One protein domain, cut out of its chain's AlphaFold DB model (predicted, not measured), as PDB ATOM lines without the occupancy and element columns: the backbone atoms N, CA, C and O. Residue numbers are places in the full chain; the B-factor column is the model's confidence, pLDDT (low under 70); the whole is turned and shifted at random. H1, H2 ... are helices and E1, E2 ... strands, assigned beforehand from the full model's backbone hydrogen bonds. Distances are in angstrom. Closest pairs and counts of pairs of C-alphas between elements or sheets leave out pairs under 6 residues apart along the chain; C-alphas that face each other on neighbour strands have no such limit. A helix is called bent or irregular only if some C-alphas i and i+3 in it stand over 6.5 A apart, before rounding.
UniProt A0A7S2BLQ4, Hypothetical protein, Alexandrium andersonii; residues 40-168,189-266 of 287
ATOM      1  N   ASP A  40     110.125 147.792  92.633       84.38
ATOM      2  CA  ASP A  40     111.397 147.870  93.341       84.38
ATOM      3  C   ASP A  40     111.249 147.696  94.853       84.38
ATOM      4  O   ASP A  40     112.021 146.938  95.452       84.38
ATOM      5  N   PHE A  41     110.208 148.264  95.469       79.69
ATOM      6  CA  PHE A  41     109.905 147.985  96.875       79.69
ATOM      7  C   PHE A  41     109.619 146.495  97.107       79.69
ATOM      8  O   PHE A  41     110.169 145.876  98.024       79.69
ATOM      9  N   GLN A  42     108.793 145.888  96.249       82.44
ATOM     10  CA  GLN A  42     108.474 144.466  96.337       82.44
ATOM     11  C   GLN A  42     109.739 143.603  96.187       82.44
ATOM     12  O   GLN A  42     109.966 142.694  96.991       82.44
ATOM     13  N   ARG A  43     110.605 143.904  95.210       86.06
ATOM     14  CA  ARG A  43     111.902 143.226  95.030       86.06
ATOM     15  C   ARG A  43     112.793 143.365  96.262       86.06
ATOM     16  O   ARG A  43     113.394 142.372  96.673       86.06
ATOM     17  N   ALA A  44     112.852 144.548  96.875       84.88
ATOM     18  CA  ALA A  44     113.632 144.777  98.085       84.88
ATOM     19  C   ALA A  44     113.132 143.910  99.253       84.88
ATOM     20  O   ALA A  44     113.933 143.224  99.893       84.88
ATOM     21  N   ALA A  45     111.816 143.855  99.483       83.50
ATOM     22  CA  ALA A  45     111.225 143.013 100.524       83.50
ATOM     23  C   ALA A  45     111.530 141.519 100.303       83.50
ATOM     24  O   ALA A  45     111.984 140.832 101.223       83.50
ATOM     25  N   TYR A  46     111.361 141.016  99.074       86.81
ATOM     26  CA  TYR A  46     111.727 139.634  98.738       86.81
ATOM     27  C   TYR A  46     113.219 139.362  98.916       86.81
ATOM     28  O   TYR A  46     113.581 138.320  99.460       86.81
ATOM     29  N   SER A  47     114.083 140.297  98.520       88.00
ATOM     30  CA  SER A  47     115.528 140.166  98.701       88.00
ATOM     31  C   SER A  47     115.912 140.056 100.178       88.00
ATOM     32  O   SER A  47     116.756 139.229 100.519       88.00
ATOM     33  N   ILE A  48     115.281 140.837 101.065       86.62
ATOM     34  CA  ILE A  48     115.519 140.767 102.517       86.62
ATOM     35  C   ILE A  48     115.107 139.395 103.065       86.62
ATOM     36  O   ILE A  48     115.868 138.772 103.805       86.62
ATOM     37  N   MET A  49     113.932 138.893 102.678       88.50
ATOM     38  CA  MET A  49     113.443 137.589 103.137       88.50
ATOM     39  C   MET A  49     114.318 136.435 102.647       88.50
ATOM     40  O   MET A  49     114.717 135.578 103.438       88.50
ATOM     41  N   ILE A  50     114.638 136.420 101.351       90.81
ATOM     42  CA  ILE A  50     115.498 135.400 100.744       90.81
ATOM     43  C   ILE A  50     116.883 135.439 101.391       90.81
ATOM     44  O   ILE A  50     117.414 134.382 101.733       90.81
ATOM     45  N   GLY A  51     117.435 136.635 101.621       93.12
ATOM     46  CA  GLY A  51     118.686 136.827 102.351       93.12
ATOM     47  C   GLY A  51     118.629 136.218 103.752       93.12
ATOM     48  O   GLY A  51     119.419 135.331 104.062       93.12
ATOM     49  N   GLY A  52     117.627 136.581 104.560       91.12
ATOM     50  CA  GLY A  52     117.482 136.069 105.927       91.12
ATOM     51  C   GLY A  52     117.307 134.547 106.014       91.12
ATOM     52  O   GLY A  52     117.876 133.899 106.900       91.12
ATOM     53  N   VAL A  53     116.559 133.946 105.082       94.31
ATOM     54  CA  VAL A  53     116.420 132.481 104.988       94.31
ATOM     55  C   VAL A  53     117.744 131.836 104.580       94.31
ATOM     56  O   VAL A  53     118.164 130.862 105.205       94.31
ATOM     57  N   THR A  54     118.422 132.392 103.575       96.06
ATOM     58  CA  THR A  54     119.712 131.887 103.085       96.06
ATOM     59  C   THR A  54     120.767 131.929 104.186       96.06
ATOM     60  O   THR A  54     121.392 130.907 104.463       96.06
ATOM     61  N   ASP A  55     120.896 133.058 104.885       94.81
ATOM     62  CA  ASP A  55     121.822 133.231 106.006       94.81
ATOM     63  C   ASP A  55     121.542 132.223 107.125       94.81
ATOM     64  O   ASP A  55     122.462 131.596 107.657       94.81
ATOM     65  N   THR A  56     120.262 131.997 107.443       95.50
ATOM     66  CA  THR A  56     119.862 131.005 108.450       95.50
ATOM     67  C   THR A  56     120.276 129.591 108.036       95.50
ATOM     68  O   THR A  56     120.835 128.850 108.848       95.50
ATOM     69  N   ILE A  57     120.042 129.210 106.777       96.62
ATOM     70  CA  ILE A  57     120.422 127.892 106.250       96.62
ATOM     71  C   ILE A  57     121.942 127.718 106.295       96.62
ATOM     72  O   ILE A  57     122.427 126.716 106.823       96.62
ATOM     73  N   VAL A  58     122.697 128.696 105.790       97.38
ATOM     74  CA  VAL A  58     124.166 128.671 105.786       97.38
ATOM     75  C   VAL A  58     124.702 128.522 107.210       97.38
ATOM     76  O   VAL A  58     125.553 127.666 107.462       97.38
ATOM     77  N   LEU A  59     124.166 129.281 108.165       96.12
ATOM     78  CA  LEU A  59     124.586 129.216 109.561       96.12
ATOM     79  C   LEU A  59     124.279 127.854 110.206       96.12
ATOM     80  O   LEU A  59     125.136 127.296 110.894       96.12
ATOM     81  N   VAL A  60     123.103 127.272 109.943       97.00
ATOM     82  CA  VAL A  60     122.748 125.918 110.409       97.00
ATOM     83  C   VAL A  60     123.699 124.865 109.836       97.00
ATOM     84  O   VAL A  60     124.129 123.969 110.570       97.00
ATOM     85  N   LEU A  61     124.068 124.971 108.557       97.69
ATOM     86  CA  LEU A  61     125.026 124.065 107.920       97.69
ATOM     87  C   LEU A  61     126.421 124.186 108.545       97.69
ATOM     88  O   LEU A  61     127.008 123.167 108.915       97.69
ATOM     89  N   ILE A  62     126.922 125.412 108.737       96.75
ATOM     90  CA  ILE A  62     128.216 125.675 109.387       96.75
ATOM     91  C   ILE A  62     128.231 125.095 110.805       96.75
ATOM     92  O   ILE A  62     129.147 124.355 111.166       96.75
ATOM     93  N   ILE A  63     127.202 125.372 111.609       96.94
ATOM     94  CA  ILE A  63     127.128 124.887 112.991       96.94
ATOM     95  C   ILE A  63     127.015 123.367 113.038       96.94
ATOM     96  O   ILE A  63     127.644 122.740 113.888       96.94
ATOM     97  N   THR A  64     126.272 122.752 112.119       97.56
ATOM     98  CA  THR A  64     126.178 121.289 112.011       97.56
ATOM     99  C   THR A  64     127.529 120.673 111.660       97.56
ATOM    100  O   THR A  64     127.934 119.698 112.292       97.56
ATOM    101  N   ALA A  65     128.275 121.269 110.726       97.25
ATOM    102  CA  ALA A  65     129.623 120.827 110.380       97.25
ATOM    103  C   ALA A  65     130.586 120.933 111.578       97.25
ATOM    104  O   ALA A  65     131.297 119.968 111.885       97.25
ATOM    105  N   ILE A  66     130.547 122.051 112.318       96.56
ATOM    106  CA  ILE A  66     131.282 122.214 113.583       96.56
ATOM    107  C   ILE A  66     130.837 121.147 114.590       96.56
ATOM    108  O   ILE A  66     131.679 120.523 115.225       96.56
ATOM    109  N   GLY A  67     129.537 120.873 114.693       97.19
ATOM    110  CA  GLY A  67     128.965 119.850 115.565       97.19
ATOM    111  C   GLY A  67     129.464 118.439 115.263       97.19
ATOM    112  O   GLY A  67     129.785 117.702 116.197       97.19
ATOM    113  N   CYS A  68     129.581 118.068 113.987       97.69
ATOM    114  CA  CYS A  68     130.170 116.798 113.552       97.69
ATOM    115  C   CYS A  68     131.642 116.703 113.960       97.69
ATOM    116  O   CYS A  68     132.075 115.708 114.548       97.69
ATOM    117  N   CYS A  69     132.403 117.760 113.686       97.12
ATOM    118  CA  CYS A  69     133.816 117.830 114.024       97.12
ATOM    119  C   CYS A  69     134.051 117.774 115.537       97.12
ATOM    120  O   CYS A  69     134.910 117.022 116.001       97.12
ATOM    121  N   TYR A  70     133.256 118.522 116.300       97.19
ATOM    122  CA  TYR A  70     133.285 118.541 117.754       97.19
ATOM    123  C   TYR A  70     132.990 117.153 118.318       97.19
ATOM    124  O   TYR A  70     133.735 116.652 119.161       97.19
ATOM    125  N   LYS A  71     131.941 116.490 117.815       97.44
ATOM    126  CA  LYS A  71     131.573 115.151 118.272       97.44
ATOM    127  C   LYS A  71     132.732 114.167 118.094       97.44
ATOM    128  O   LYS A  71     133.074 113.467 119.040       97.44
ATOM    129  N   ASN A  72     133.365 114.155 116.922       97.25
ATOM    130  CA  ASN A  72     134.447 113.218 116.607       97.25
ATOM    131  C   ASN A  72     135.743 113.504 117.390       97.25
ATOM    132  O   ASN A  72     136.452 112.575 117.780       97.25
ATOM    133  N   ASN A  73     136.073 114.779 117.618       96.06
ATOM    134  CA  ASN A  73     137.339 115.167 118.250       96.06
ATOM    135  C   ASN A  73     137.262 115.294 119.772       96.06
ATOM    136  O   ASN A  73     138.265 115.073 120.447       96.06
ATOM    137  N   VAL A  74     136.097 115.640 120.314       96.62
ATOM    138  CA  VAL A  74     135.910 115.901 121.744       96.62
ATOM    139  C   VAL A  74     134.994 114.849 122.346       96.62
ATOM    140  O   VAL A  74     135.465 114.004 123.103       96.62
ATOM    141  N   THR A  75     133.711 114.842 121.980       97.31
ATOM    142  CA  THR A  75     132.694 114.017 122.652       97.31
ATOM    143  C   THR A  75     133.012 112.523 122.598       97.31
ATOM    144  O   THR A  75     133.010 111.862 123.632       97.31
ATOM    145  N   SER A  76     133.365 111.990 121.427       97.31
ATOM    146  CA  SER A  76     133.706 110.573 121.238       97.31
ATOM    147  C   SER A  76     135.002 110.145 121.931       97.31
ATOM    148  O   SER A  76     135.231 108.949 122.089       97.31
ATOM    149  N   ARG A  77     135.860 111.091 122.334       97.25
ATOM    150  CA  ARG A  77     137.131 110.811 123.023       97.25
ATOM    151  C   ARG A  77     137.030 110.927 124.540       97.25
ATOM    152  O   ARG A  77     138.004 110.640 125.239       97.25
ATOM    153  N   ARG A  78     135.887 111.371 125.067       96.44
ATOM    154  CA  ARG A  78     135.676 111.449 126.509       96.44
ATOM    155  C   ARG A  78     135.547 110.051 127.102       96.44
ATOM    156  O   ARG A  78     134.998 109.135 126.496       96.44
ATOM    157  N   ARG A  79     136.048 109.903 128.325       96.06
ATOM    158  CA  ARG A  79     135.812 108.700 129.127       96.06
ATOM    159  C   ARG A  79     134.381 108.728 129.669       96.06
ATOM    160  O   ARG A  79     133.871 109.824 129.903       96.06
ATOM    161  N   PRO A  80     133.747 107.572 129.914       95.50
ATOM    162  CA  PRO A  80     132.440 107.524 130.559       95.50
ATOM    163  C   PRO A  80     132.430 108.303 131.877       95.50
ATOM    164  O   PRO A  80     133.404 108.283 132.630       95.50
ATOM    165  N   PHE A  81     131.329 108.993 132.152       95.06
ATOM    166  CA  PHE A  81     131.182 109.766 133.379       95.06
ATOM    167  C   PHE A  81     131.047 108.851 134.596       95.06
ATOM    168  O   PHE A  81     130.204 107.953 134.626       95.06
ATOM    169  N   ILE A  82     131.889 109.099 135.595       94.06
ATOM    170  CA  ILE A  82     131.938 108.344 136.847       94.06
ATOM    171  C   ILE A  82     130.855 108.891 137.785       94.06
ATOM    172  O   ILE A  82     130.587 110.092 137.795       94.06
ATOM    173  N   ASP A  83     130.201 108.025 138.563       93.75
ATOM    174  CA  ASP A  83     129.267 108.493 139.589       93.75
ATOM    175  C   ASP A  83     130.040 109.270 140.666       93.75
ATOM    176  O   ASP A  83     130.898 108.721 141.352       93.75
ATOM    177  N   VAL A  84     129.752 110.566 140.786       93.00
ATOM    178  CA  VAL A  84     130.444 111.475 141.710       93.00
ATOM    179  C   VAL A  84     129.805 111.532 143.094       93.00
ATOM    180  O   VAL A  84     130.278 112.286 143.949       93.00
ATOM    181  N   LYS A  85     128.736 110.772 143.358       91.12
ATOM    182  CA  LYS A  85     128.105 110.739 144.685       91.12
ATOM    183  C   LYS A  85     129.113 110.321 145.758       91.12
ATOM    184  O   LYS A  85     129.749 109.282 145.656       91.12
ATOM    185  N   GLY A  86     129.237 111.144 146.800       88.75
ATOM    186  CA  GLY A  86     130.178 110.915 147.901       88.75
ATOM    187  C   GLY A  86     131.613 111.375 147.628       88.75
ATOM    188  O   GLY A  86     132.438 111.323 148.531       88.75
ATOM    189  N   THR A  87     131.915 111.870 146.425       91.88
ATOM    190  CA  THR A  87     133.220 112.470 146.112       91.88
ATOM    191  C   THR A  87     133.235 113.971 146.418       91.88
ATOM    192  O   THR A  87     132.186 114.599 146.588       91.88
ATOM    193  N   SER A  88     134.423 114.583 146.416       89.44
ATOM    194  CA  SER A  88     134.599 116.038 146.540       89.44
ATOM    195  C   SER A  88     133.952 116.845 145.403       89.44
ATOM    196  O   SER A  88     133.740 118.048 145.565       89.44
ATOM    197  N   TYR A  89     133.601 116.190 144.290       89.69
ATOM    198  CA  TYR A  89     132.942 116.785 143.124       89.69
ATOM    199  C   TYR A  89     131.406 116.748 143.191       89.69
ATOM    200  O   TYR A  89     130.744 117.302 142.311       89.69
ATOM    201  N   ALA A  90     130.818 116.111 144.212       92.81
ATOM    202  CA  ALA A  90     129.377 116.165 144.437       92.81
ATOM    203  C   ALA A  90     128.921 117.601 144.764       92.81
ATOM    204  O   ALA A  90     129.646 118.372 145.398       92.81
ATOM    205  N   LEU A  91     127.694 117.958 144.375       93.75
ATOM    206  CA  LEU A  91     127.134 119.279 144.678       93.75
ATOM    207  C   LEU A  91     127.039 119.487 146.193       93.75
ATOM    208  O   LEU A  91     126.280 118.808 146.889       93.75
ATOM    209  N   LYS A  92     127.760 120.488 146.705       92.25
ATOM    210  CA  LYS A  92     127.626 120.936 148.094       92.25
ATOM    211  C   LYS A  92     126.352 121.774 148.212       92.25
ATOM    212  O   LYS A  92     126.173 122.737 147.475       92.25
ATOM    213  N   LYS A  93     125.457 121.406 149.137       91.31
ATOM    214  CA  LYS A  93     124.192 122.126 149.415       91.31
ATOM    215  C   LYS A  93     123.289 122.336 148.183       91.31
ATOM    216  O   LYS A  93     122.547 123.311 148.125       91.31
ATOM    217  N   ASP A  94     123.321 121.417 147.219       90.25
ATOM    218  CA  ASP A  94     122.550 121.493 145.965       90.25
ATOM    219  C   ASP A  94     122.942 122.662 145.039       90.25
ATOM    220  O   ASP A  94     122.179 123.029 144.139       90.25
ATOM    221  N   GLU A  95     124.128 123.248 145.226       93.38
ATOM    222  CA  GLU A  95     124.610 124.393 144.451       93.38
ATOM    223  C   GLU A  95     125.774 124.020 143.542       93.38
ATOM    224  O   GLU A  95     126.640 123.219 143.895       93.38
ATOM    225  N   PHE A  96     125.763 124.591 142.335       93.19
ATOM    226  CA  PHE A  96     126.865 124.440 141.395       93.19
ATOM    227  C   PHE A  96     128.099 125.170 141.939       93.19
ATOM    228  O   PHE A  96     127.955 126.274 142.464       93.19
ATOM    229  N   PRO A  97     129.308 124.603 141.784       92.94
ATOM    230  CA  PRO A  97     130.536 125.220 142.289       92.94
ATOM    231  C   PRO A  97     130.872 126.548 141.593       92.94
ATOM    232  O   PRO A  97     131.585 127.380 142.144       92.94
ATOM    233  N   PHE A  98     130.356 126.755 140.382       94.12
ATOM    234  CA  PHE A  98     130.539 127.975 139.604       94.12
ATOM    235  C   PHE A  98     129.288 128.848 139.699       94.12
ATOM    236  O   PHE A  98     128.176 128.332 139.620       94.12
ATOM    237  N   THR A  99     129.446 130.166 139.812       93.69
ATOM    238  CA  THR A  99     128.325 131.114 139.701       93.69
ATOM    239  C   THR A  99     127.902 131.271 138.239       93.69
ATOM    240  O   THR A  99     128.711 131.043 137.334       93.69
ATOM    241  N   THR A 100     126.652 131.674 137.981       91.00
ATOM    242  CA  THR A 100     126.114 131.805 136.613       91.00
ATOM    243  C   THR A 100     127.010 132.686 135.740       91.00
ATOM    244  O   THR A 100     127.401 132.268 134.661       91.00
ATOM    245  N   PHE A 101     127.452 133.844 136.234       91.69
ATOM    246  CA  PHE A 101     128.285 134.786 135.470       91.69
ATOM    247  C   PHE A 101     129.797 134.539 135.563       91.69
ATOM    248  O   PHE A 101     130.588 135.327 135.049       91.69
ATOM    249  N   SER A 102     130.234 133.426 136.161       87.56
ATOM    250  CA  SER A 102     131.661 133.059 136.191       87.56
ATOM    251  C   SER A 102     132.244 132.743 134.805       87.56
ATOM    252  O   SER A 102     133.455 132.617 134.663       87.56
ATOM    253  N   CYS A 103     131.396 132.611 133.778       87.25
ATOM    254  CA  CYS A 103     131.781 132.600 132.364       87.25
ATOM    255  C   CYS A 103     132.589 133.859 131.986       87.25
ATOM    256  O   CYS A 103     133.563 133.758 131.247       87.25
ATOM    257  N   CYS A 104     132.228 135.032 132.519       89.19
ATOM    258  CA  CYS A 104     132.800 136.317 132.112       89.19
ATOM    259  C   CYS A 104     134.233 136.529 132.613       89.19
ATOM    260  O   CYS A 104     134.961 137.331 132.039       89.19
ATOM    261  N   SER A 105     134.670 135.802 133.648       90.38
ATOM    262  CA  SER A 105     136.056 135.885 134.128       90.38
ATOM    263  C   SER A 105     137.052 135.162 133.218       90.38
ATOM    264  O   SER A 105     138.258 135.321 133.383       90.38
ATOM    265  N   ASN A 106     136.573 134.378 132.246       87.94
ATOM    266  CA  ASN A 106     137.410 133.720 131.254       87.94
ATOM    267  C   ASN A 106     136.753 133.814 129.871       87.94
ATOM    268  O   ASN A 106     135.876 133.021 129.517       87.94
ATOM    269  N   MET A 107     137.232 134.775 129.078       88.25
ATOM    270  CA  MET A 107     136.703 135.083 127.748       88.25
ATOM    271  C   MET A 107     136.658 133.861 126.821       88.25
ATOM    272  O   MET A 107     135.742 133.736 126.015       88.25
ATOM    273  N   THR A 108     137.592 132.916 126.968       88.44
ATOM    274  CA  THR A 108     137.611 131.681 126.170       88.44
ATOM    275  C   THR A 108     136.356 130.848 126.414       88.44
ATOM    276  O   THR A 108     135.709 130.409 125.465       88.44
ATOM    277  N   TYR A 109     135.958 130.670 127.678       88.12
ATOM    278  CA  TYR A 109     134.727 129.951 128.003       88.12
ATOM    279  C   TYR A 109     133.486 130.718 127.555       88.12
ATOM    280  O   TYR A 109     132.547 130.098 127.061       88.12
ATOM    281  N   PHE A 110     133.480 132.045 127.694       88.69
ATOM    282  CA  PHE A 110     132.366 132.873 127.237       88.69
ATOM    283  C   PHE A 110     132.152 132.760 125.719       88.69
ATOM    284  O   PHE A 110     131.057 132.406 125.284       88.69
ATOM    285  N   LEU A 111     133.206 132.961 124.921       89.75
ATOM    286  CA  LEU A 111     133.156 132.821 123.462       89.75
ATOM    287  C   LEU A 111     132.756 131.409 123.043       89.75
ATOM    288  O   LEU A 111     131.982 131.238 122.107       89.75
ATOM    289  N   PHE A 112     133.222 130.386 123.760       86.38
ATOM    290  CA  PHE A 112     132.837 129.010 123.476       86.38
ATOM    291  C   PHE A 112     131.357 128.739 123.798       86.38
ATOM    292  O   PHE A 112     130.671 128.051 123.041       86.38
ATOM    293  N   GLY A 113     130.840 129.338 124.871       88.38
ATOM    294  CA  GLY A 113     129.424 129.296 125.226       88.38
ATOM    295  C   GLY A 113     128.533 130.049 124.245       88.38
ATOM    296  O   GLY A 113     127.373 129.686 124.100       88.38
ATOM    297  N   TRP A 114     129.065 131.064 123.564       90.00
ATOM    298  CA  TRP A 114     128.347 131.830 122.547       90.00
ATOM    299  C   TRP A 114     128.403 131.156 121.170       90.00
ATOM    300  O   TRP A 114     127.375 130.795 120.607       90.00
ATOM    301  N   CYS A 115     129.606 130.917 120.644       91.94
ATOM    302  CA  CYS A 115     129.815 130.423 119.282       91.94
ATOM    303  C   CYS A 115     129.571 128.916 119.130       91.94
ATOM    304  O   CYS A 115     129.351 128.431 118.024       91.94
ATOM    305  N   CYS A 116     129.654 128.146 120.216       95.56
ATOM    306  CA  CYS A 116     129.547 126.685 120.177       95.56
ATOM    307  C   CYS A 116     128.571 126.133 121.224       95.56
ATOM    308  O   CYS A 116     128.675 124.964 121.604       95.56
ATOM    309  N   ALA A 117     127.593 126.942 121.646       96.50
ATOM    310  CA  ALA A 117     126.491 126.531 122.517       96.50
ATOM    311  C   ALA A 117     125.906 125.138 122.194       96.50
ATOM    312  O   ALA A 117     125.875 124.302 123.103       96.50
ATOM    313  N   PRO A 118     125.486 124.824 120.946       97.75
ATOM    314  CA  PRO A 118     124.855 123.536 120.643       97.75
ATOM    315  C   PRO A 118     125.809 122.350 120.792       97.75
ATOM    316  O   PRO A 118     125.417 121.284 121.267       97.75
ATOM    317  N   CYS A 119     127.080 122.532 120.426       97.81
ATOM    318  CA  CYS A 119     128.099 121.507 120.631       97.81
ATOM    319  C   CYS A 119     128.291 121.269 122.128       97.81
ATOM    320  O   CYS A 119     128.290 120.135 122.603       97.81
ATOM    321  N   ARG A 120     128.405 122.360 122.886       96.94
ATOM    322  CA  ARG A 120     128.732 122.314 124.304       96.94
ATOM    323  C   ARG A 120     127.604 121.741 125.152       96.94
ATOM    324  O   ARG A 120     127.869 120.945 126.051       96.94
ATOM    325  N   ILE A 121     126.358 122.094 124.851       97.75
ATOM    326  CA  ILE A 121     125.187 121.525 125.518       97.75
ATOM    327  C   ILE A 121     125.054 120.034 125.180       97.75
ATOM    328  O   ILE A 121     124.908 119.213 126.082       97.75
ATOM    329  N   GLY A 122     125.218 119.654 123.906       98.19
ATOM    330  CA  GLY A 122     125.206 118.255 123.482       98.19
ATOM    331  C   GLY A 122     126.249 117.417 124.204       98.19
ATOM    332  O   GLY A 122     125.931 116.362 124.747       98.19
ATOM    333  N   ASP A 123     127.477 117.917 124.264       98.06
ATOM    334  CA  ASP A 123     128.609 117.271 124.920       98.06
ATOM    335  C   ASP A 123     128.397 117.098 126.421       98.06
ATOM    336  O   ASP A 123     128.599 116.013 126.949       98.06
ATOM    337  N   THR A 124     127.930 118.146 127.100       97.81
ATOM    338  CA  THR A 124     127.730 118.149 128.556       97.81
ATOM    339  C   THR A 124     126.716 117.090 128.983       97.81
ATOM    340  O   THR A 124     126.980 116.284 129.875       97.81
ATOM    341  N   TYR A 125     125.556 117.057 128.323       98.44
ATOM    342  CA  TYR A 125     124.481 116.128 128.673       98.44
ATOM    343  C   TYR A 125     124.730 114.707 128.164       98.44
ATOM    344  O   TYR A 125     124.274 113.751 128.799       98.44
ATOM    345  N   HIS A 126     125.476 114.557 127.065       98.19
ATOM    346  CA  HIS A 126     125.973 113.259 126.622       98.19
ATOM    347  C   HIS A 126     126.987 112.689 127.606       98.19
ATOM    348  O   HIS A 126     126.830 111.552 128.043       98.19
ATOM    349  N   GLN A 127     127.963 113.504 128.013       97.75
ATOM    350  CA  GLN A 127     128.977 113.118 128.980       97.75
ATOM    351  C   GLN A 127     128.330 112.693 130.295       97.75
ATOM    352  O   GLN A 127     128.607 111.605 130.775       97.75
ATOM    353  N   ALA A 128     127.388 113.473 130.828       97.56
ATOM    354  CA  ALA A 128     126.663 113.121 132.050       97.56
ATOM    355  C   ALA A 128     125.770 111.858 131.932       97.56
ATOM    356  O   ALA A 128     125.204 111.411 132.935       97.56
ATOM    357  N   GLY A 129     125.612 111.291 130.728       97.38
ATOM    358  CA  GLY A 129     124.768 110.125 130.465       97.38
ATOM    359  C   GLY A 129     123.269 110.415 130.596       97.38
ATOM    360  O   GLY A 129     122.511 109.535 130.995       97.38
ATOM    361  N   LEU A 130     122.841 111.653 130.329       97.62
ATOM    362  CA  LEU A 130     121.451 112.099 130.507       97.62
ATOM    363  C   LEU A 130     120.659 112.138 129.199       97.62
ATOM    364  O   LEU A 130     119.461 111.862 129.188       97.62
ATOM    365  N   SER A 131     121.317 112.503 128.100       98.00
ATOM    366  CA  SER A 131     120.700 112.647 126.782       98.00
ATOM    367  C   SER A 131     121.724 112.352 125.687       98.00
ATOM    368  O   SER A 131     122.929 112.358 125.933       98.00
ATOM    369  N   SER A 132     121.275 112.079 124.463       98.19
ATOM    370  CA  SER A 132     122.203 111.924 123.341       98.19
ATOM    371  C   SER A 132     122.711 113.290 122.871       98.19
ATOM    372  O   SER A 132     121.973 114.279 122.890       98.19
ATOM    373  N   TYR A 133     123.963 113.331 122.399       98.50
ATOM    374  CA  TYR A 133     124.585 114.546 121.859       98.50
ATOM    375  C   TYR A 133     123.689 115.221 120.809       98.50
ATOM    376  O   TYR A 133     123.329 116.388 120.944       98.50
ATOM    377  N   TRP A 134     123.251 114.447 119.808       98.56
ATOM    378  CA  TRP A 134     122.457 114.960 118.692       98.56
ATOM    379  C   TRP A 134     121.061 115.424 119.094       98.56
ATOM    380  O   TRP A 134     120.561 116.371 118.501       98.56
ATOM    381  N   LYS A 135     120.439 114.819 120.114       98.12
ATOM    382  CA  LYS A 135     119.126 115.266 120.594       98.12
ATOM    383  C   LYS A 135     119.206 116.673 121.179       98.12
ATOM    384  O   LYS A 135     118.398 117.524 120.828       98.12
ATOM    385  N   MET A 136     120.179 116.920 122.054       98.38
ATOM    386  CA  MET A 136     120.359 118.239 122.673       98.38
ATOM    387  C   MET A 136     120.820 119.281 121.652       98.38
ATOM    388  O   MET A 136     120.341 120.412 121.669       98.38
ATOM    389  N   PHE A 137     121.699 118.876 120.732       98.38
ATOM    390  CA  PHE A 137     122.155 119.703 119.619       98.38
ATOM    391  C   PHE A 137     120.987 120.127 118.712       98.38
ATOM    392  O   PHE A 137     120.796 121.315 118.464       98.38
ATOM    393  N   ALA A 138     120.158 119.175 118.272       98.31
ATOM    394  CA  ALA A 138     118.998 119.443 117.426       98.31
ATOM    395  C   ALA A 138     117.934 120.280 118.148       98.31
ATOM    396  O   ALA A 138     117.358 121.176 117.538       98.31
ATOM    397  N   ALA A 139     117.705 120.041 119.444       98.12
ATOM    398  CA  ALA A 139     116.784 120.848 120.243       98.12
ATOM    399  C   ALA A 139     117.206 122.325 120.287       98.12
ATOM    400  O   ALA A 139     116.354 123.199 120.160       98.12
ATOM    401  N   TYR A 140     118.510 122.603 120.412       97.94
ATOM    402  CA  TYR A 140     119.028 123.969 120.329       97.94
ATOM    403  C   TYR A 140     118.800 124.585 118.945       97.94
ATOM    404  O   TYR A 140     118.251 125.680 118.851       97.94
ATOM    405  N   LEU A 141     119.178 123.876 117.872       97.56
ATOM    406  CA  LEU A 141     119.007 124.391 116.510       97.56
ATOM    407  C   LEU A 141     117.540 124.695 116.196       97.56
ATOM    408  O   LEU A 141     117.240 125.751 115.646       97.56
ATOM    409  N   LEU A 142     116.631 123.797 116.578       97.31
ATOM    410  CA  LEU A 142     115.200 123.984 116.374       97.31
ATOM    411  C   LEU A 142     114.669 125.177 117.175       97.31
ATOM    412  O   LEU A 142     113.911 125.974 116.634       97.31
ATOM    413  N   ALA A 143     115.075 125.325 118.437       96.88
ATOM    414  CA  ALA A 143     114.632 126.442 119.261       96.88
ATOM    415  C   ALA A 143     115.132 127.788 118.719       96.88
ATOM    416  O   ALA A 143     114.338 128.705 118.562       96.88
ATOM    417  N   THR A 144     116.423 127.911 118.398       95.25
ATOM    418  CA  THR A 144     117.017 129.190 117.983       95.25
ATOM    419  C   THR A 144     116.712 129.526 116.524       95.25
ATOM    420  O   THR A 144     116.174 130.594 116.235       95.25
ATOM    421  N   TYR A 145     117.011 128.620 115.591       96.19
ATOM    422  CA  TYR A 145     116.837 128.891 114.161       96.19
ATOM    423  C   TYR A 145     115.407 128.654 113.691       96.19
ATOM    424  O   TYR A 145     114.938 129.366 112.810       96.19
ATOM    425  N   GLY A 146     114.673 127.729 114.317       95.12
ATOM    426  CA  GLY A 146     113.238 127.591 114.071       95.12
ATOM    427  C   GLY A 146     112.454 128.820 114.538       95.12
ATOM    428  O   GLY A 146     111.595 129.290 113.798       95.12
ATOM    429  N   ALA A 147     112.788 129.399 115.701       94.25
ATOM    430  CA  ALA A 147     112.192 130.666 116.138       94.25
ATOM    431  C   ALA A 147     112.537 131.823 115.190       94.25
ATOM    432  O   ALA A 147     111.657 132.606 114.851       94.25
ATOM    433  N   HIS A 148     113.786 131.904 114.715       92.94
ATOM    434  CA  HIS A 148     114.195 132.924 113.747       92.94
ATOM    435  C   HIS A 148     113.417 132.818 112.428       92.94
ATOM    436  O   HIS A 148     112.867 133.812 111.957       92.94
ATOM    437  N   LEU A 149     113.300 131.610 111.865       93.31
ATOM    438  CA  LEU A 149     112.503 131.371 110.658       93.31
ATOM    439  C   LEU A 149     111.025 131.694 110.883       93.31
ATOM    440  O   LEU A 149     110.404 132.309 110.024       93.31
ATOM    441  N   LEU A 150     110.469 131.337 112.043       91.94
ATOM    442  CA  LEU A 150     109.094 131.684 112.392       91.94
ATOM    443  C   LEU A 150     108.893 133.205 112.433       91.94
ATOM    444  O   LEU A 150     107.924 133.703 111.863       91.94
ATOM    445  N   THR A 151     109.811 133.952 113.051       90.50
ATOM    446  CA  THR A 151     109.764 135.420 113.061       90.50
ATOM    447  C   THR A 151     109.880 135.997 111.653       90.50
ATOM    448  O   THR A 151     109.084 136.868 111.310       90.50
ATOM    449  N   LEU A 152     110.796 135.490 110.817       89.56
ATOM    450  CA  LEU A 152     110.915 135.913 109.418       89.56
ATOM    451  C   LEU A 152     109.603 135.686 108.657       89.56
ATOM    452  O   LEU A 152     109.090 136.623 108.051       89.56
ATOM    453  N   CYS A 153     109.008 134.496 108.766       88.81
ATOM    454  CA  CYS A 153     107.737 134.162 108.122       88.81
ATOM    455  C   CYS A 153     106.576 135.057 108.584       88.81
ATOM    456  O   CYS A 153     105.754 135.457 107.767       88.81
ATOM    457  N   LEU A 154     106.501 135.392 109.875       87.25
ATOM    458  CA  LEU A 154     105.448 136.271 110.402       87.25
ATOM    459  C   LEU A 154     105.679 137.746 110.029       87.25
ATOM    460  O   LEU A 154     104.725 138.491 109.809       87.25
ATOM    461  N   SER A 155     106.940 138.167 109.920       83.38
ATOM    462  CA  SER A 155     107.295 139.524 109.489       83.38
ATOM    463  C   SER A 155     107.081 139.746 107.989       83.38
ATOM    464  O   SER A 155     106.678 140.836 107.596       83.38
ATOM    465  N   ALA A 156     107.274 138.709 107.166       83.75
ATOM    466  CA  ALA A 156     107.069 138.731 105.718       83.75
ATOM    467  C   ALA A 156     105.683 139.263 105.335       83.75
ATOM    468  O   ALA A 156     105.551 140.171 104.518       83.75
ATOM    469  N   ASP A 157     104.655 138.724 105.986       76.44
ATOM    470  CA  ASP A 157     103.270 139.128 105.774       76.44
ATOM    471  C   ASP A 157     103.029 140.585 106.202       76.44
ATOM    472  O   ASP A 157     102.351 141.336 105.507       76.44
ATOM    473  N   SER A 158     103.680 141.039 107.278       77.75
ATOM    474  CA  SER A 158     103.598 142.440 107.712       77.75
ATOM    475  C   SER A 158     104.183 143.403 106.668       77.75
ATOM    476  O   SER A 158     103.566 144.426 106.384       77.75
ATOM    477  N   TYR A 159     105.302 143.053 106.020       77.81
ATOM    478  CA  TYR A 159     105.879 143.872 104.944       77.81
ATOM    479  C   TYR A 159     104.960 143.981 103.721       77.81
ATOM    480  O   TYR A 159     104.821 145.067 103.158       77.81
ATOM    481  N   ILE A 160     104.310 142.880 103.332       77.00
ATOM    482  CA  ILE A 160     103.362 142.862 102.209       77.00
ATOM    483  C   ILE A 160     102.134 143.724 102.534       77.00
ATOM    484  O   ILE A 160     101.690 144.507 101.698       77.00
ATOM    485  N   GLN A 161     101.609 143.633 103.757       76.50
ATOM    486  CA  GLN A 161     100.465 144.440 104.190       76.50
ATOM    487  C   GLN A 161     100.813 145.931 104.290       76.50
ATOM    488  O   GLN A 161     100.048 146.771 103.820       76.50
ATOM    489  N   LEU A 162     101.982 146.277 104.844       75.62
ATOM    490  CA  LEU A 162     102.453 147.665 104.903       75.62
ATOM    491  C   LEU A 162     102.569 148.274 103.504       75.62
ATOM    492  O   LEU A 162     102.195 149.425 103.299       75.62
ATOM    493  N   TYR A 163     103.051 147.484 102.546       76.62
ATOM    494  CA  TYR A 163     103.103 147.875 101.146       76.62
ATOM    495  C   TYR A 163     101.712 148.199 100.580       76.62
ATOM    496  O   TYR A 163     101.534 149.271 100.007       76.62
ATOM    497  N   PHE A 164     100.711 147.335 100.791       77.12
ATOM    498  CA  PHE A 164      99.339 147.610 100.347       77.12
ATOM    499  C   PHE A 164      98.766 148.879 100.983       77.12
ATOM    500  O   PHE A 164      98.160 149.685 100.286       77.12
ATOM    501  N   VAL A 165      99.004 149.102 102.278       73.56
ATOM    502  CA  VAL A 165      98.553 150.325 102.960       73.56
ATOM    503  C   VAL A 165      99.222 151.566 102.367       73.56
ATOM    504  O   VAL A 165      98.537 152.553 102.111       73.56
ATOM    505  N   LEU A 166     100.533 151.528 102.107       73.44
ATOM    506  CA  LEU A 166     101.252 152.639 101.473       73.44
ATOM    507  C   LEU A 166     100.719 152.938 100.067       73.44
ATOM    508  O   LEU A 166     100.570 154.104  99.717       73.44
ATOM    509  N   GLN A 167     100.381 151.905  99.289       72.25
ATOM    510  CA  GLN A 167      99.746 152.070  97.980       72.25
ATOM    511  C   GLN A 167      98.397 152.783  98.087       72.25
ATOM    512  O   GLN A 167      98.164 153.754  97.370       72.25
ATOM    513  N   THR A 168      97.539 152.360  99.018       71.94
ATOM    514  CA  THR A 168      96.235 153.002  99.225       71.94
ATOM    515  C   THR A 168      96.394 154.461  99.665       71.94
ATOM    516  O   THR A 168      95.722 155.332  99.116       71.94
ATOM    517  N   ALA A 189     104.616 142.679 116.497       81.62
ATOM    518  CA  ALA A 189     104.716 142.273 117.893       81.62
ATOM    519  C   ALA A 189     104.478 140.762 118.062       81.62
ATOM    520  O   ALA A 189     105.265 140.107 118.744       81.62
ATOM    521  N   LEU A 190     103.460 140.181 117.415       85.19
ATOM    522  CA  LEU A 190     103.167 138.741 117.473       85.19
ATOM    523  C   LEU A 190     104.359 137.891 117.014       85.19
ATOM    524  O   LEU A 190     104.680 136.903 117.674       85.19
ATOM    525  N   GLY A 191     105.061 138.293 115.949       81.94
ATOM    526  CA  GLY A 191     106.275 137.607 115.490       81.94
ATOM    527  C   GLY A 191     107.404 137.594 116.528       81.94
ATOM    528  O   GLY A 191     108.084 136.580 116.707       81.94
ATOM    529  N   SER A 192     107.566 138.698 117.262       86.50
ATOM    530  CA  SER A 192     108.547 138.807 118.351       86.50
ATOM    531  C   SER A 192     108.132 137.981 119.575       86.50
ATOM    532  O   SER A 192     108.941 137.239 120.135       86.50
ATOM    533  N   TRP A 193     106.853 138.043 119.960       92.12
ATOM    534  CA  TRP A 193     106.300 137.258 121.065       92.12
ATOM    535  C   TRP A 193     106.348 135.752 120.796       92.12
ATOM    536  O   TRP A 193     106.642 134.985 121.712       92.12
ATOM    537  N   ALA A 194     106.127 135.323 119.552       91.25
ATOM    538  CA  ALA A 194     106.244 133.922 119.155       91.25
ATOM    539  C   ALA A 194     107.669 133.389 119.377       91.25
ATOM    540  O   ALA A 194     107.842 132.313 119.946       91.25
ATOM    541  N   SER A 195     108.693 134.163 119.006       90.56
ATOM    542  CA  SER A 195     110.094 133.797 119.254       90.56
ATOM    543  C   SER A 195     110.410 133.703 120.749       90.56
ATOM    544  O   SER A 195     110.949 132.696 121.214       90.56
ATOM    545  N   VAL A 196     109.980 134.698 121.533       93.88
ATOM    546  CA  VAL A 196     110.106 134.688 123.000       93.88
ATOM    547  C   VAL A 196     109.437 133.454 123.609       93.88
ATOM    548  O   VAL A 196     110.012 132.804 124.484       93.88
ATOM    549  N   PHE A 197     108.250 133.094 123.128       96.12
ATOM    550  CA  PHE A 197     107.514 131.923 123.590       96.12
ATOM    551  C   PHE A 197     108.253 130.613 123.283       96.12
ATOM    552  O   PHE A 197     108.419 129.782 124.181       96.12
ATOM    553  N   VAL A 198     108.774 130.444 122.062       96.25
ATOM    554  CA  VAL A 198     109.586 129.272 121.682       96.25
ATOM    555  C   VAL A 198     110.839 129.168 122.557       96.25
ATOM    556  O   VAL A 198     111.138 128.092 123.085       96.25
ATOM    557  N   MET A 199     111.533 130.283 122.795       95.69
ATOM    558  CA  MET A 199     112.695 130.321 123.689       95.69
ATOM    559  C   MET A 199     112.321 130.020 125.147       95.69
ATOM    560  O   MET A 199     113.080 129.346 125.843       95.69
ATOM    561  N   GLY A 200     111.138 130.437 125.604       97.06
ATOM    562  CA  GLY A 200     110.595 130.092 126.920       97.06
ATOM    563  C   GLY A 200     110.310 128.594 127.080       97.06
ATOM    564  O   GLY A 200     110.667 128.002 128.104       97.06
ATOM    565  N   ILE A 201     109.743 127.949 126.054       98.06
ATOM    566  CA  ILE A 201     109.558 126.487 126.022       98.06
ATOM    567  C   ILE A 201     110.915 125.785 126.083       98.06
ATOM    568  O   ILE A 201     111.103 124.851 126.870       98.06
ATOM    569  N   TYR A 202     111.880 126.247 125.288       97.88
ATOM    570  CA  TYR A 202     113.223 125.680 125.281       97.88
ATOM    571  C   TYR A 202     113.938 125.857 126.630       97.88
ATOM    572  O   TYR A 202     114.542 124.909 127.135       97.88
ATOM    573  N   ALA A 203     113.801 127.018 127.277       98.06
ATOM    574  CA  ALA A 203     114.331 127.258 128.617       98.06
ATOM    575  C   ALA A 203     113.699 126.322 129.661       98.06
ATOM    576  O   ALA A 203     114.416 125.749 130.486       98.06
ATOM    577  N   CYS A 204     112.384 126.079 129.589       98.25
ATOM    578  CA  CYS A 204     111.707 125.088 130.430       98.25
ATOM    579  C   CYS A 204     112.255 123.672 130.201       98.25
ATOM    580  O   CYS A 204     112.541 122.953 131.163       98.25
ATOM    581  N   PHE A 205     112.436 123.273 128.938       98.19
ATOM    582  CA  PHE A 205     113.044 121.993 128.573       98.19
ATOM    583  C   PHE A 205     114.449 121.845 129.169       98.19
ATOM    584  O   PHE A 205     114.738 120.857 129.851       98.19
ATOM    585  N   MET A 206     115.296 122.860 129.006       98.12
ATOM    586  CA  MET A 206     116.654 122.852 129.541       98.12
ATOM    587  C   MET A 206     116.695 122.866 131.069       98.12
ATOM    588  O   MET A 206     117.504 122.156 131.671       98.12
ATOM    589  N   ALA A 207     115.777 123.578 131.724       97.88
ATOM    590  CA  ALA A 207     115.629 123.530 133.172       97.88
ATOM    591  C   ALA A 207     115.288 122.112 133.659       97.88
ATOM    592  O   ALA A 207     115.831 121.659 134.668       97.88
ATOM    593  N   MET A 208     114.444 121.361 132.940       97.75
ATOM    594  CA  MET A 208     114.167 119.957 133.275       97.75
ATOM    595  C   MET A 208     115.411 119.074 133.147       97.75
ATOM    596  O   MET A 208     115.686 118.277 134.046       97.75
ATOM    597  N   GLU A 209     116.186 119.226 132.075       97.88
ATOM    598  CA  GLU A 209     117.432 118.477 131.882       97.88
ATOM    599  C   GLU A 209     118.474 118.831 132.956       97.88
ATOM    600  O   GLU A 209     119.077 117.948 133.570       97.88
ATOM    601  N   ARG A 210     118.625 120.114 133.296       97.50
ATOM    602  CA  ARG A 210     119.511 120.572 134.377       97.50
ATOM    603  C   ARG A 210     119.112 120.036 135.751       97.50
ATOM    604  O   ARG A 210     119.982 119.706 136.553       97.50
ATOM    605  N   ARG A 211     117.819 119.831 136.027       97.31
ATOM    606  CA  ARG A 211     117.379 119.129 137.252       97.31
ATOM    607  C   ARG A 211     117.875 117.686 137.297       97.31
ATOM    608  O   ARG A 211     118.249 117.214 138.372       97.31
ATOM    609  N   LYS A 212     117.876 116.980 136.162       97.44
ATOM    610  CA  LYS A 212     118.437 115.620 136.081       97.44
ATOM    611  C   LYS A 212     119.945 115.651 136.324       97.44
ATOM    612  O   LYS A 212     120.441 114.823 137.083       97.44
ATOM    613  N   LEU A 213     120.637 116.651 135.775       97.31
ATOM    614  CA  LEU A 213     122.061 116.873 136.021       97.31
ATOM    615  C   LEU A 213     122.367 117.116 137.501       97.31
ATOM    616  O   LEU A 213     123.216 116.428 138.058       97.31
ATOM    617  N   ARG A 214     121.614 117.988 138.182       96.81
ATOM    618  CA  ARG A 214     121.765 118.206 139.633       96.81
ATOM    619  C   ARG A 214     121.626 116.905 140.426       96.81
ATOM    620  O   ARG A 214     122.470 116.616 141.268       96.81
ATOM    621  N   LYS A 215     120.607 116.091 140.125       96.19
ATOM    622  CA  LYS A 215     120.419 114.775 140.766       96.19
ATOM    623  C   LYS A 215     121.588 113.826 140.490       96.19
ATOM    624  O   LYS A 215     122.019 113.110 141.393       96.19
ATOM    625  N   LYS A 216     122.107 113.821 139.257       95.88
ATOM    626  CA  LYS A 216     123.264 113.004 138.857       95.88
ATOM    627  C   LYS A 216     124.528 113.399 139.625       95.88
ATOM    628  O   LYS A 216     125.291 112.524 140.004       95.88
ATOM    629  N   LEU A 217     124.687 114.687 139.924       96.06
ATOM    630  CA  LEU A 217     125.793 115.237 140.712       96.06
ATOM    631  C   LEU A 217     125.559 115.181 142.239       96.06
ATOM    632  O   LEU A 217     126.279 115.825 142.999       96.06
ATOM    633  N   GLY A 218     124.550 114.438 142.710       96.00
ATOM    634  CA  GLY A 218     124.281 114.236 144.140       96.00
ATOM    635  C   GLY A 218     123.398 115.297 144.811       96.00
ATOM    636  O   GLY A 218     123.193 115.230 146.021       96.00
ATOM    637  N   GLY A 219     122.839 116.243 144.054       95.12
ATOM    638  CA  GLY A 219     121.896 117.232 144.574       95.12
ATOM    639  C   GLY A 219     120.545 116.616 144.968       95.12
ATOM    640  O   GLY A 219     119.962 115.825 144.222       95.12
ATOM    641  N   LYS A 220     120.025 117.010 146.131       93.31
ATOM    642  CA  LYS A 220     118.744 116.585 146.712       93.31
ATOM    643  C   LYS A 220     117.581 117.458 146.238       93.31
ATOM    644  O   LYS A 220     116.530 116.929 145.873       93.31
ATOM    645  N   LYS A 221     117.748 118.786 146.221       92.56
ATOM    646  CA  LYS A 221     116.693 119.735 145.827       92.56
ATOM    647  C   LYS A 221     116.848 120.191 144.382       92.56
ATOM    648  O   LYS A 221     117.922 120.558 143.916       92.56
ATOM    649  N   ALA A 222     115.725 120.224 143.675       88.50
ATOM    650  CA  ALA A 222     115.650 120.749 142.323       88.50
ATOM    651  C   ALA A 222     115.076 122.173 142.338       88.50
ATOM    652  O   ALA A 222     114.008 122.388 142.906       88.50
ATOM    653  N   LYS A 223     115.747 123.128 141.686       92.62
ATOM    654  CA  LYS A 223     115.318 124.533 141.621       92.62
ATOM    655  C   LYS A 223     114.825 124.882 140.202       92.62
ATOM    656  O   LYS A 223     115.539 125.517 139.441       92.62
ATOM    657  N   PHE A 224     113.612 124.448 139.834       95.94
ATOM    658  CA  PHE A 224     113.100 124.581 138.454       95.94
ATOM    659  C   PHE A 224     113.002 126.034 137.961       95.94
ATOM    660  O   PHE A 224     113.617 126.365 136.953       95.94
ATOM    661  N   CYS A 225     112.263 126.899 138.664       96.94
ATOM    662  CA  CYS A 225     112.038 128.284 138.233       96.94
ATOM    663  C   CYS A 225     113.335 129.089 138.040       96.94
ATOM    664  O   CYS A 225     113.491 129.675 136.972       96.94
ATOM    665  N   PRO A 226     114.294 129.110 138.990       96.25
ATOM    666  CA  PRO A 226     115.530 129.854 138.771       96.25
ATOM    667  C   PRO A 226     116.399 129.234 137.673       96.25
ATOM    668  O   PRO A 226     117.036 129.984 136.943       96.25
ATOM    669  N   ASP A 227     116.401 127.904 137.494       96.75
ATOM    670  CA  ASP A 227     117.099 127.276 136.363       96.75
ATOM    671  C   ASP A 227     116.466 127.705 135.019       96.75
ATOM    672  O   ASP A 227     117.193 128.007 134.076       96.75
ATOM    673  N   CYS A 228     115.132 127.809 134.946       97.50
ATOM    674  CA  CYS A 228     114.416 128.294 133.761       97.50
ATOM    675  C   CYS A 228     114.747 129.762 133.452       97.50
ATOM    676  O   CYS A 228     115.135 130.077 132.330       97.50
ATOM    677  N   ILE A 229     114.695 130.645 134.457       97.19
ATOM    678  CA  ILE A 229     115.059 132.064 134.301       97.19
ATOM    679  C   ILE A 229     116.525 132.210 133.870       97.19
ATOM    680  O   ILE A 229     116.827 133.021 133.000       97.19
ATOM    681  N   CYS A 230     117.441 131.406 134.421       96.25
ATOM    682  CA  CYS A 230     118.847 131.435 134.012       96.25
ATOM    683  C   CYS A 230     119.029 131.014 132.549       96.25
ATOM    684  O   CYS A 230     119.754 131.683 131.813       96.25
ATOM    685  N   TYR A 231     118.352 129.951 132.102       96.62
ATOM    686  CA  TYR A 231     118.397 129.533 130.699       96.62
ATOM    687  C   TYR A 231     117.755 130.551 129.755       96.62
ATOM    688  O   TYR A 231     118.229 130.700 128.634       96.62
ATOM    689  N   PHE A 232     116.718 131.259 130.200       95.81
ATOM    690  CA  PHE A 232     116.042 132.275 129.400       95.81
ATOM    691  C   PHE A 232     116.862 133.573 129.291       95.81
ATOM    692  O   PHE A 232     117.093 134.064 128.191       95.81
ATOM    693  N   CYS A 233     117.358 134.109 130.411       96.06
ATOM    694  CA  CYS A 233     118.046 135.407 130.445       96.06
ATOM    695  C   CYS A 233     119.560 135.320 130.200       96.06
ATOM    696  O   CYS A 233     120.183 136.297 129.795       96.06
ATOM    697  N   CYS A 234     120.188 134.185 130.516       95.19
ATOM    698  CA  CYS A 234     121.648 134.034 130.564       95.19
ATOM    699  C   CYS A 234     122.084 132.670 130.016       95.19
ATOM    700  O   CYS A 234     122.882 131.949 130.625       95.19
ATOM    701  N   PHE A 235     121.532 132.312 128.860       95.06
ATOM    702  CA  PHE A 235     121.672 131.002 128.235       95.06
ATOM    703  C   PHE A 235     123.130 130.514 128.110       95.06
ATOM    704  O   PHE A 235     123.474 129.443 128.613       95.06
ATOM    705  N   CYS A 236     124.008 131.314 127.494       95.25
ATOM    706  CA  CYS A 236     125.404 130.939 127.236       95.25
ATOM    707  C   CYS A 236     126.176 130.640 128.532       95.25
ATOM    708  O   CYS A 236     126.879 129.636 128.645       95.25
ATOM    709  N   CYS A 237     125.992 131.479 129.545       95.88
ATOM    710  CA  CYS A 237     126.646 131.349 130.837       95.88
ATOM    711  C   CYS A 237     126.121 130.152 131.635       95.88
ATOM    712  O   CYS A 237     126.905 129.427 132.248       95.88
ATOM    713  N   THR A 238     124.820 129.875 131.539       97.00
ATOM    714  CA  THR A 238     124.182 128.700 132.144       97.00
ATOM    715  C   THR A 238     124.711 127.393 131.537       97.00
ATOM    716  O   THR A 238     125.067 126.488 132.294       97.00
ATOM    717  N   ILE A 239     124.877 127.314 130.205       97.12
ATOM    718  CA  ILE A 239     125.529 126.162 129.550       97.12
ATOM    719  C   ILE A 239     126.960 125.987 130.042       97.12
ATOM    720  O   ILE A 239     127.377 124.877 130.353       97.12
ATOM    721  N   ILE A 240     127.740 127.068 130.081       96.31
ATOM    722  CA  ILE A 240     129.151 126.993 130.467       96.31
ATOM    723  C   ILE A 240     129.310 126.577 131.923       96.31
ATOM    724  O   ILE A 240     130.206 125.794 132.228       96.31
ATOM    725  N   GLN A 241     128.437 127.051 132.807       96.25
ATOM    726  CA  GLN A 241     128.381 126.607 134.194       96.25
ATOM    727  C   GLN A 241     128.154 125.090 134.275       96.25
ATOM    728  O   GLN A 241     128.957 124.403 134.905       96.25
ATOM    729  N   ASP A 242     127.127 124.570 133.590       97.31
ATOM    730  CA  ASP A 242     126.833 123.129 133.554       97.31
ATOM    731  C   ASP A 242     128.026 122.343 133.002       97.31
ATOM    732  O   ASP A 242     128.473 121.351 133.586       97.31
ATOM    733  N   ALA A 243     128.597 122.832 131.906       96.62
ATOM    734  CA  ALA A 243     129.676 122.163 131.215       96.62
ATOM    735  C   ALA A 243     130.972 122.128 132.028       96.62
ATOM    736  O   ALA A 243     131.632 121.097 132.070       96.62
ATOM    737  N   ARG A 244     131.323 123.223 132.718       95.50
ATOM    738  CA  ARG A 244     132.483 123.274 133.621       95.50
ATOM    739  C   ARG A 244     132.310 122.346 134.815       95.50
ATOM    740  O   ARG A 244     133.280 121.718 135.222       95.50
ATOM    741  N   THR A 245     131.104 122.244 135.374       95.88
ATOM    742  CA  THR A 245     130.846 121.312 136.478       95.88
ATOM    743  C   THR A 245     131.017 119.861 136.031       95.88
ATOM    744  O   THR A 245     131.667 119.088 136.731       95.88
ATOM    745  N   VAL A 246     130.496 119.495 134.857       96.62
ATOM    746  CA  VAL A 246     130.666 118.139 134.306       96.62
ATOM    747  C   VAL A 246     132.122 117.851 133.943       96.62
ATOM    748  O   VAL A 246     132.616 116.765 134.231       96.62
ATOM    749  N   ASP A 247     132.818 118.819 133.354       95.69
ATOM    750  CA  ASP A 247     134.236 118.717 133.008       95.69
ATOM    751  C   ASP A 247     135.110 118.503 134.249       95.69
ATOM    752  O   ASP A 247     135.919 117.575 134.281       95.69
ATOM    753  N   GLN A 248     134.892 119.295 135.304       94.00
ATOM    754  CA  GLN A 248     135.606 119.160 136.574       94.00
ATOM    755  C   GLN A 248     135.372 117.785 137.211       94.00
ATOM    756  O   GLN A 248     136.323 117.141 137.644       94.00
ATOM    757  N   ALA A 249     134.127 117.308 137.211       94.44
ATOM    758  CA  ALA A 249     133.779 115.972 137.686       94.44
ATOM    759  C   ALA A 249     134.430 114.840 136.863       94.44
ATOM    760  O   ALA A 249     134.635 113.745 137.381       94.44
ATOM    761  N   ALA A 250     134.754 115.089 135.591       95.00
ATOM    762  CA  ALA A 250     135.355 114.117 134.682       95.00
ATOM    763  C   ALA A 250     136.888 114.254 134.531       95.00
ATOM    764  O   ALA A 250     137.467 113.555 133.701       95.00
ATOM    765  N   ASP A 251     137.543 115.130 135.304       94.00
ATOM    766  CA  ASP A 251     138.990 115.424 135.236       94.00
ATOM    767  C   ASP A 251     139.488 115.822 133.821       94.00
ATOM    768  O   ASP A 251     140.622 115.544 133.406       94.00
ATOM    769  N   VAL A 252     138.630 116.502 133.050       94.94
ATOM    770  CA  VAL A 252     138.922 116.966 131.684       94.94
ATOM    771  C   VAL A 252     138.445 118.392 131.452       94.94
ATOM    772  O   VAL A 252     137.433 118.804 131.994       94.94
ATOM    773  N   ALA A 253     139.120 119.128 130.578       93.44
ATOM    774  CA  ALA A 253     138.711 120.453 130.134       93.44
ATOM    775  C   ALA A 253     138.727 120.542 128.606       93.44
ATOM    776  O   ALA A 253     139.567 119.949 127.926       93.44
ATOM    777  N   VAL A 254     137.806 121.327 128.057       92.38
ATOM    778  CA  VAL A 254     137.763 121.641 126.624       92.38
ATOM    779  C   VAL A 254     138.342 123.035 126.415       92.38
ATOM    780  O   VAL A 254     137.751 124.016 126.857       92.38
ATOM    781  N   GLN A 255     139.505 123.125 125.760       87.56
ATOM    782  CA  GLN A 255     140.147 124.414 125.449       87.56
ATOM    783  C   GLN A 255     139.564 125.053 124.188       87.56
ATOM    784  O   GLN A 255     139.399 126.267 124.115       87.56
ATOM    785  N   CYS A 256     139.286 124.235 123.178       85.25
ATOM    786  CA  CYS A 256     138.699 124.664 121.916       85.25
ATOM    787  C   CYS A 256     137.798 123.549 121.365       85.25
ATOM    788  O   CYS A 256     137.891 122.413 121.842       85.25
ATOM    789  N   PRO A 257     136.980 123.819 120.327       83.94
ATOM    790  CA  PRO A 257     136.083 122.821 119.735       83.94
ATOM    791  C   PRO A 257     136.768 121.538 119.227       83.94
ATOM    792  O   PRO A 257     136.098 120.568 118.888       83.94
ATOM    793  N   TRP A 258     138.100 121.533 119.171       91.06
ATOM    794  CA  TRP A 258     138.921 120.494 118.558       91.06
ATOM    795  C   TRP A 258     139.895 119.835 119.538       91.06
ATOM    796  O   TRP A 258     140.566 118.873 119.169       91.06
ATOM    797  N   LYS A 259     140.013 120.345 120.771       92.56
ATOM    798  CA  LYS A 259     141.059 119.930 121.712       92.56
ATOM    799  C   LYS A 259     140.488 119.681 123.102       92.56
ATOM    800  O   LYS A 259     140.182 120.611 123.852       92.56
ATOM    801  N   LEU A 260     140.413 118.398 123.440       93.88
ATOM    802  CA  LEU A 260     140.174 117.906 124.790       93.88
ATOM    803  C   LEU A 260     141.521 117.754 125.510       93.88
ATOM    804  O   LEU A 260     142.448 117.150 124.972       93.88
ATOM    805  N   VAL A 261     141.632 118.296 126.718       93.75
ATOM    806  CA  VAL A 261     142.828 118.187 127.565       93.75
ATOM    807  C   VAL A 261     142.442 117.646 128.941       93.75
ATOM    808  O   VAL A 261     141.335 117.882 129.414       93.75
ATOM    809  N   SER A 262     143.335 116.908 129.599       91.69
ATOM    810  CA  SER A 262     143.143 116.534 131.009       91.69
ATOM    811  C   SER A 262     143.534 117.705 131.912       91.69
ATOM    812  O   SER A 262     144.504 118.406 131.606       91.69
ATOM    813  N   PHE A 263     142.824 117.911 133.028       85.12
ATOM    814  CA  PHE A 263     143.184 118.963 133.990       85.12
ATOM    815  C   PHE A 263     144.595 118.784 134.556       85.12
ATOM    816  O   PHE A 263     145.287 119.784 134.750       85.12
ATOM    817  N   ARG A 264     145.066 117.538 134.712       82.94
ATOM    818  CA  ARG A 264     146.444 117.236 135.141       82.94
ATOM    819  C   ARG A 264     147.510 117.879 134.252       82.94
ATOM    820  O   ARG A 264     148.582 118.212 134.733       82.94
ATOM    821  N   ASN A 265     147.207 118.088 132.970       76.44
ATOM    822  CA  ASN A 265     148.138 118.693 132.016       76.44
ATOM    823  C   ASN A 265     148.025 120.224 131.954       76.44
ATOM    824  O   ASN A 265     148.916 120.877 131.419       76.44
ATOM    825  N   LEU A 266     146.916 120.798 132.431       70.56
ATOM    826  CA  LEU A 266     146.682 122.247 132.419       70.56
ATOM    827  C   LEU A 266     147.306 122.954 133.613       70.56
ATOM    828  O   LEU A 266     147.701 124.110 133.509       70.56
TER     829      LEU A 266
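AT A GLANCE: This is residues 40 to 168 and 189 to 266 of the 287 residues of the protein "Hypothetical protein" of Alexandrium andersonii (UniProt A0A7S2BLQ4). Picture a long shaft with a head of shorter pieces at one end. The shaft is three long helices side by side in a row, H1, H5 and H6, with H5 in the middle running opposite to both; in the head H2, H3 and H4 pack round H8, H7 packs on H6, and a small hairpin of strands, E1 and E2, lies near the end of H1. The free ends of H1 and H5 reach far beyond the head and make the length. The printed part has 207 residues with nine named helices and two named strands, in the order H1 to H8, E1, E2, H9; the class is mostly helix, and the sheet E1 - E2 is antiparallel. The whole is only just compact, close to loose, with a radius of gyration of the C-alphas of 19.9 A, and it spans 73 by 34 by 30 A.

HOW THE PARTS SIT: Start with the bundle, five helices packed together: H1 (residues 40 to 73), H4 (117 to 127), H5 (133 to 168), H6 (189 to 216) and H8 (235 to 249). H1 and H5 touch, opposite ways at a shallow tilt of 4 degrees, and you find their closest C-alphas at Thr 56 and Tyr 145, 6.8 A apart. H1 touches H4 with residues 66 to 71 alone, closest at the C-alphas of Gly 67 and Cys 119, 5.4 A. H4 and H5 form a helical hairpin, opposite ways at a shallow tilt of 27 degrees; the closest C-alphas, of Gly 122 and Tyr 133, are 4.1 A apart. Residues 139 to 155 of H5 touch residues 190 to 202 of H6, opposite ways at a shallow tilt of 10 degrees, with the C-alphas of Thr 151 and Gly 191 closest at 4.8 A. H1 and H6 are apart. H8, the hub, touches H4 at a shallow tilt of 31 degrees, the same way, closest at the C-alphas of Thr 124 and Ala 243, 5.2 A. With residues 236 to 240 alone H8 touches H3 (107 to 115) at a steep tilt of 62 degrees, the closest C-alphas being those of Gly 113 and Cys 236, 4.8 A. With residues 237 to 241 alone it touches H2 (100 to 103), closest at the C-alphas of Cys 103 and Cys 237, 5.5 A. H7 (224 to 233) touches H6 at a steep tilt of 49 degrees, with the C-alphas of Ala 207 and Cys 228 closest at 5.0 A; H7 and H8 touch only at the corner, and only just, with 3 pairs of C-alphas within 8 A, closest at Tyr 231 and Thr 238, 6.0 A. In the hairpin of E1 (252 to 256) and E2 (259 to 262), look for N 253 and O 261 at 2.8 A and N 261 and O 253 at 2.9 A, within hydrogen-bond range. H9 (263 to 266) touches no helix. Every O i to N i+4 pair is within hydrogen-bond range in H1, H3, H4, H6, H7 and H8, and 30 of 32 in H5; H2 and H9 are too short for such a pair.

IN THESE COORDINATES: Find C-alpha 40 at (111.397, 147.870, 93.341); from there H1 runs 48.6 A to Asn 73. H2 is irregular, with C-alphas 100 and 103 7.1 A apart; H3 and H4 follow. H5 runs 52.9 A from C-alpha 133 at (124.585, 114.546, 121.859) to Thr 168. H6 runs 40.5 A, then come H7 and, over 21.5 A, H8. E1 and E2 lead to H9, which ends with C-alpha 266 at (146.682, 122.247, 132.419).

THE WHOLE: The two C-alphas farthest apart are those of Gly 86 and Thr 168, 72.8 A. Residues 169 to 188 are not printed, and C-alphas 168 and 189 stand 23.1 A apart across this cut. The link from H1 to H2, residues 74 to 99, is long. The mean pLDDT of the printed part is 92.5, and no printed residue is under 70.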